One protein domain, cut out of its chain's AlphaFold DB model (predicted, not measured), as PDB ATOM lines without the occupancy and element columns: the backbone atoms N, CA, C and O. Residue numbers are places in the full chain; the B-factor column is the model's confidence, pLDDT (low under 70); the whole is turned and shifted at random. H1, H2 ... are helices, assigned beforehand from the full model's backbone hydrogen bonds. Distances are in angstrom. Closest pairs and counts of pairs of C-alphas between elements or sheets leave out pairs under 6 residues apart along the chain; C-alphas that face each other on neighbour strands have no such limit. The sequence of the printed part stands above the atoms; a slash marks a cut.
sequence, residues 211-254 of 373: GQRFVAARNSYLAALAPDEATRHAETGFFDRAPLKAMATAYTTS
ATOM      1  N   GLY A 211      10.627  84.111  64.625       59.53
ATOM      2  CA  GLY A 211      12.038  84.420  64.423       59.53
ATOM      3  C   GLY A 211      12.393  84.454  62.937       59.53
ATOM      4  O   GLY A 211      12.990  85.421  62.488       59.53
ATOM      5  N   GLN A 212      11.942  83.470  62.149       67.62
ATOM      6  CA  GLN A 212      12.204  83.449  60.704       67.62
ATOM      7  C   GLN A 212      11.424  84.502  59.913       67.62
ATOM      8  O   GLN A 212      11.974  85.032  58.966       67.62
ATOM      9  N   ARG A 213      10.186  84.854  60.274       68.62
ATOM     10  CA  ARG A 213       9.389  85.921  59.635       68.62
ATOM     11  C   ARG A 213       9.933  87.282  60.000       68.62
ATOM     12  O   ARG A 213       9.917  88.163  59.161       68.62
ATOM     13  N   PHE A 214      10.425  87.460  61.221       70.19
ATOM     14  CA  PHE A 214      11.107  88.679  61.611       70.19
ATOM     15  C   PHE A 214      12.462  88.782  60.919       70.19
ATOM     16  O   PHE A 214      12.762  89.828  60.368       70.19
ATOM     17  N   VAL A 215      13.253  87.706  60.880       76.81
ATOM     18  CA  VAL A 215      14.499  87.649  60.101       76.81
ATOM     19  C   VAL A 215      14.211  87.875  58.616       76.81
ATOM     20  O   VAL A 215      14.906  88.665  57.996       76.81
ATOM     21  N   ALA A 216      13.152  87.290  58.056       79.06
ATOM     22  CA  ALA A 216      12.740  87.486  56.669       79.06
ATOM     23  C   ALA A 216      12.234  88.908  56.413       79.06
ATOM     24  O   ALA A 216      12.608  89.502  55.412       79.06
ATOM     25  N   ALA A 217      11.443  89.489  57.318       74.12
ATOM     26  CA  ALA A 217      10.991  90.873  57.226       74.12
ATOM     27  C   ALA A 217      12.177  91.832  57.350       74.12
ATOM     28  O   ALA A 217      12.339  92.706  56.512       74.12
ATOM     29  N   ARG A 218      13.056  91.631  58.337       81.88
ATOM     30  CA  ARG A 218      14.307  92.377  58.507       81.88
ATOM     31  C   ARG A 218      15.165  92.280  57.253       81.88
ATOM     32  O   ARG A 218      15.612  93.304  56.762       81.88
ATOM     33  N   ASN A 219      15.393  91.077  56.734       80.94
ATOM     34  CA  ASN A 219      16.196  90.861  55.534       80.94
ATOM     35  C   ASN A 219      15.509  91.446  54.296       80.94
ATOM     36  O   ASN A 219      16.199  91.963  53.436       80.94
ATOM     37  N   SER A 220      14.178  91.432  54.220       80.81
ATOM     38  CA  SER A 220      13.408  92.074  53.150       80.81
ATOM     39  C   SER A 220      13.519  93.599  53.209       80.81
ATOM     40  O   SER A 220      13.804  94.219  52.190       80.81
ATOM     41  N   TYR A 221      13.391  94.203  54.394       77.38
ATOM     42  CA  TYR A 221      13.624  95.635  54.596       77.38
ATOM     43  C   TYR A 221      15.076  96.011  54.302       77.38
ATOM     44  O   TYR A 221      15.333  96.991  53.610       77.38
ATOM     45  N   LEU A 222      16.035  95.221  54.786       82.44
ATOM     46  CA  LEU A 222      17.446  95.443  54.503       82.44
ATOM     47  C   LEU A 222      17.738  95.252  53.014       82.44
ATOM     48  O   LEU A 222      18.519  96.015  52.479       82.44
ATOM     49  N   ALA A 223      17.090  94.310  52.327       83.88
ATOM     50  CA  ALA A 223      17.257  94.109  50.888       83.88
ATOM     51  C   ALA A 223      16.676  95.270  50.078       83.88
ATOM     52  O   ALA A 223      17.249  95.642  49.062       83.88
ATOM     53  N   ALA A 224      15.578  95.868  50.548       77.19
ATOM     54  CA  ALA A 224      15.010  97.068  49.944       77.19
ATOM     55  C   ALA A 224      15.907  98.304  50.133       77.19
ATOM     56  O   ALA A 224      15.923  99.182  49.275       77.19
ATOM     57  N   LEU A 225      16.652  98.381  51.242       77.69
ATOM     58  CA  LEU A 225      17.508  99.527  51.572       77.69
ATOM     59  C   LEU A 225      18.964  99.373  51.092       77.69
ATOM     60  O   LEU A 225      19.583 100.347  50.679       77.69
ATOM     61  N   ALA A 226      19.523  98.168  51.192       84.38
ATOM     62  CA  ALA A 226      20.912  97.811  50.912       84.38
ATOM     63  C   ALA A 226      21.024  96.307  50.548       84.38
ATOM     64  O   ALA A 226      21.340  95.475  51.411       84.38
ATOM     65  N   PRO A 227      20.797  95.937  49.270       84.19
ATOM     66  CA  PRO A 227      20.775  94.544  48.802       84.19
ATOM     67  C   PRO A 227      22.031  93.736  49.172       84.19
ATOM     68  O   PRO A 227      21.946  92.571  49.581       84.19
ATOM     69  N   ASP A 228      23.201  94.373  49.097       85.69
ATOM     70  CA  ASP A 228      24.492  93.739  49.384       85.69
ATOM     71  C   ASP A 228      24.678  93.425  50.876       85.69
ATOM     72  O   ASP A 228      25.298  92.422  51.238       85.69
ATOM     73  N   GLU A 229      24.137  94.269  51.761       86.31
ATOM     74  CA  GLU A 229      24.146  94.040  53.211       86.31
ATOM     75  C   GLU A 229      23.135  92.957  53.599       86.31
ATOM     76  O   GLU A 229      23.407  92.123  54.464       86.31
ATOM     77  N   ALA A 230      21.983  92.913  52.923       83.75
ATOM     78  CA  ALA A 230      20.983  91.874  53.143       83.75
ATOM     79  C   ALA A 230      21.524  90.482  52.812       83.75
ATOM     80  O   ALA A 230      21.304  89.542  53.574       83.75
ATOM     81  N   THR A 231      22.286  90.367  51.721       86.31
ATOM     82  CA  THR A 231      22.945  89.116  51.324       86.31
ATOM     83  C   THR A 231      24.009  88.704  52.343       86.31
ATOM     84  O   THR A 231      24.024  87.558  52.789       86.31
ATOM     85  N   ARG A 232      24.849  89.648  52.795       86.88
ATOM     86  CA  ARG A 232      25.878  89.396  53.822       86.88
ATOM     87  C   ARG A 232      25.310  88.980  55.178       86.88
ATOM     88  O   ARG A 232      25.995  88.306  55.945       86.88
ATOM     89  N   HIS A 233      24.076  89.369  55.478       85.50
ATOM     90  CA  HIS A 233      23.427  89.084  56.753       85.50
ATOM     91  C   HIS A 233      22.247  88.107  56.654       85.50
ATOM     92  O   HIS A 233      21.514  87.946  57.634       85.50
ATOM     93  N   ALA A 234      22.077  87.425  55.518       80.06
ATOM     94  CA  ALA A 234      20.928  86.560  55.257       80.06
ATOM     95  C   ALA A 234      20.745  85.462  56.323       80.06
ATOM     96  O   ALA A 234      19.620  85.204  56.750       80.06
ATOM     97  N   GLU A 235      21.850  84.892  56.810       82.50
ATOM     98  CA  GLU A 235      21.874  83.786  57.782       82.50
ATOM     99  C   GLU A 235      21.979  84.242  59.250       82.50
ATOM    100  O   GLU A 235      22.065  83.419  60.160       82.50
ATOM    101  N   THR A 236      21.967  85.553  59.512       81.31
ATOM    102  CA  THR A 236      22.106  86.078  60.882       81.31
ATOM    103  C   THR A 236      20.825  85.903  61.696       81.31
ATOM    104  O   THR A 236      19.709  86.118  61.207       81.31
ATOM    105  N   GLY A 237      20.989  85.549  62.969       72.12
ATOM    106  CA  GLY A 237      19.919  85.261  63.909       72.12
ATOM    107  C   GLY A 237      19.104  86.490  64.310       72.12
ATOM    108  O   GLY A 237      19.437  87.640  64.021       72.12
ATOM    109  N   PHE A 238      17.998  86.237  65.010       67.12
ATOM    110  CA  PHE A 238      17.013  87.252  65.398       67.12
ATOM    111  C   PHE A 238      17.600  88.401  66.245       67.12
ATOM    112  O   PHE A 238      17.235  89.555  66.040       67.12
ATOM    113  N   PHE A 239      18.528  88.104  67.161       67.81
ATOM    114  CA  PHE A 239      19.119  89.081  68.089       67.81
ATOM    115  C   PHE A 239      20.455  89.675  67.615       67.81
ATOM    116  O   PHE A 239      21.116  90.388  68.377       67.81
ATOM    117  N   ASP A 240      20.871  89.401  66.376       76.94
ATOM    118  CA  ASP A 240      22.168  89.864  65.895       76.94
ATOM    119  C   ASP A 240      22.184  91.376  65.660       76.94
ATOM    120  O   ASP A 240      21.363  91.950  64.944       76.94
ATOM    121  N   ARG A 241      23.182  92.039  66.253       81.06
ATOM    122  CA  ARG A 241      23.345  93.497  66.159       81.06
ATOM    123  C   ARG A 241      23.867  93.959  64.799       81.06
ATOM    124  O   ARG A 241      23.604  95.094  64.419       81.06
ATOM    125  N   ALA A 242      24.605  93.113  64.083       85.12
ATOM    126  CA  ALA A 242      25.200  93.447  62.788       85.12
ATOM    127  C   ALA A 242      24.160  93.846  61.716       85.12
ATOM    128  O   ALA A 242      24.261  94.970  61.224       85.12
ATOM    129  N   PRO A 243      23.113  93.043  61.422       82.25
ATOM    130  CA  PRO A 243      22.073  93.435  60.465       82.25
ATOM    131  C   PRO A 243      21.277  94.661  60.921       82.25
ATOM    132  O   PRO A 243      20.879  95.471  60.092       82.25
ATOM    133  N   LEU A 244      21.066  94.835  62.230       79.12
ATOM    134  CA  LEU A 244      20.394  96.021  62.771       79.12
ATOM    135  C   LEU A 244      21.239  97.285  62.568       79.12
ATOM    136  O   LEU A 244      20.706  98.332  62.212       79.12
ATOM    137  N   LYS A 245      22.561  97.188  62.741       84.19
ATOM    138  CA  LYS A 245      23.494  98.286  62.465       84.19
ATOM    139  C   LYS A 245      23.584  98.581  60.967       84.19
ATOM    140  O   LYS A 245      23.554  99.747  60.595       84.19
ATOM    141  N   ALA A 246      23.651  97.552  60.124       84.56
ATOM    142  CA  ALA A 246      23.632  97.706  58.670       84.56
ATOM    143  C   ALA A 246      22.334  98.377  58.202       84.56
ATOM    144  O   ALA A 246      22.379  99.301  57.400       84.56
ATOM    145  N   MET A 247      21.194  97.989  58.776       81.62
ATOM    146  CA  MET A 247      19.903  98.620  58.515       81.62
ATOM    147  C   MET A 247      19.861 100.073  58.982       81.62
ATOM    148  O   MET A 247      19.371 100.913  58.242       81.62
ATOM    149  N   ALA A 248      20.399 100.392  60.162       80.31
ATOM    150  CA  ALA A 248      20.493 101.776  60.624       80.31
ATOM    151  C   ALA A 248      21.336 102.634  59.664       80.31
ATOM    152  O   ALA A 248      20.913 103.724  59.293       80.31
ATOM    153  N   THR A 249      22.481 102.122  59.203       84.94
ATOM    154  CA  THR A 249      23.325 102.795  58.202       84.94
ATOM    155  C   THR A 249      22.628 102.918  56.845       84.94
ATOM    156  O   THR A 249      22.672 103.969  56.222       84.94
ATOM    157  N   ALA A 250      21.949 101.872  56.376       83.50
ATOM    158  CA  ALA A 250      21.215 101.917  55.113       83.50
ATOM    159  C   ALA A 250      20.015 102.877  55.193       83.50
ATOM    160  O   ALA A 250      19.691 103.580  54.235       83.50
ATOM    161  N   TYR A 251      19.381 102.959  56.365       80.44
ATOM    162  CA  TYR A 251      18.301 103.897  56.623       80.44
ATOM    163  C   TYR A 251      18.786 105.345  56.558       80.44
ATOM    164  O   TYR A 251      18.095 106.153  55.945       80.44
ATOM    165  N   THR A 252      19.965 105.696  57.092       77.38
ATOM    166  CA  THR A 252      20.476 107.081  56.985       77.38
ATOM    167  C   THR A 252      20.705 107.516  55.537       77.38
ATOM    168  O   THR A 252      20.598 108.704  55.238       77.38
ATOM    169  N   THR A 253      20.949 106.570  54.628       75.88
ATOM    170  CA  THR A 253      21.061 106.819  53.181       75.88
ATOM    171  C   THR A 253      19.735 106.708  52.418       75.88
ATOM    172  O   THR A 253      19.674 107.086  51.249       75.88
ATOM    173  N   SER A 254      18.670 106.219  53.059       77.19
ATOM    174  CA  SER A 254      17.332 106.078  52.470       77.19
ATOM    175  C   SER A 254      16.619 107.421  52.294       77.19
ATOM    176  O   SER A 254      17.029 108.435  52.860       77.19
TER     177      SER A 254
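AT A GLANCE: This is residues 211 to 254 of the 373 residues of an uncharacterized protein of Lyngbya confervoides BDU141951 (UniProt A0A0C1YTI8). Three helices make a small triangular cluster: H1 and H3, the longer two, run the same way, and short H2 runs back between them along the chain. Residues 233 to 240 lead from H2 to H3. The printed part has 44 residues, all helix in class, compact with a radius of gyration of the C-alphas of 9.1 A, and spans 26 by 17 by 15 A.

IN THESE COORDINATES: Find C-alpha 211 at (12.038, 84.420, 64.423); from there H1, residues 211 to 225, runs 20.6 A. H2 is residues 227 to 232. H3, residues 241 to 253, runs 18.7 A to C-alpha 253 at (21.061, 106.819, 53.181).

HOW THE PARTS SIT: H1, with residues 219 to 223 alone, touches H2 in a helical hairpin at a steep tilt of 43 degrees; the closest C-alphas, of Ala 223 and Ala 230, are 4.9 A apart. With residues 221 to 225 alone, H1 touches H3 at a shallow tilt of 29 degrees, the same way; the closest C-alphas, of Leu 225 and Ala 250, are 5.7 A apart. H2 and H3, also a helical hairpin, only just touch, with 3 pairs of C-alphas within 8 A, the closest those of Glu 229 and Ala 246, 6.6 A. Every O i to N i+4 pair is within hydrogen-bond range in H1 and H2, and 8 of 9 in H3.

THE WHOLE: The printed part has no cut and no long link. Look for pLDDT under 70 at residues 211 to 213 and 238 to 239.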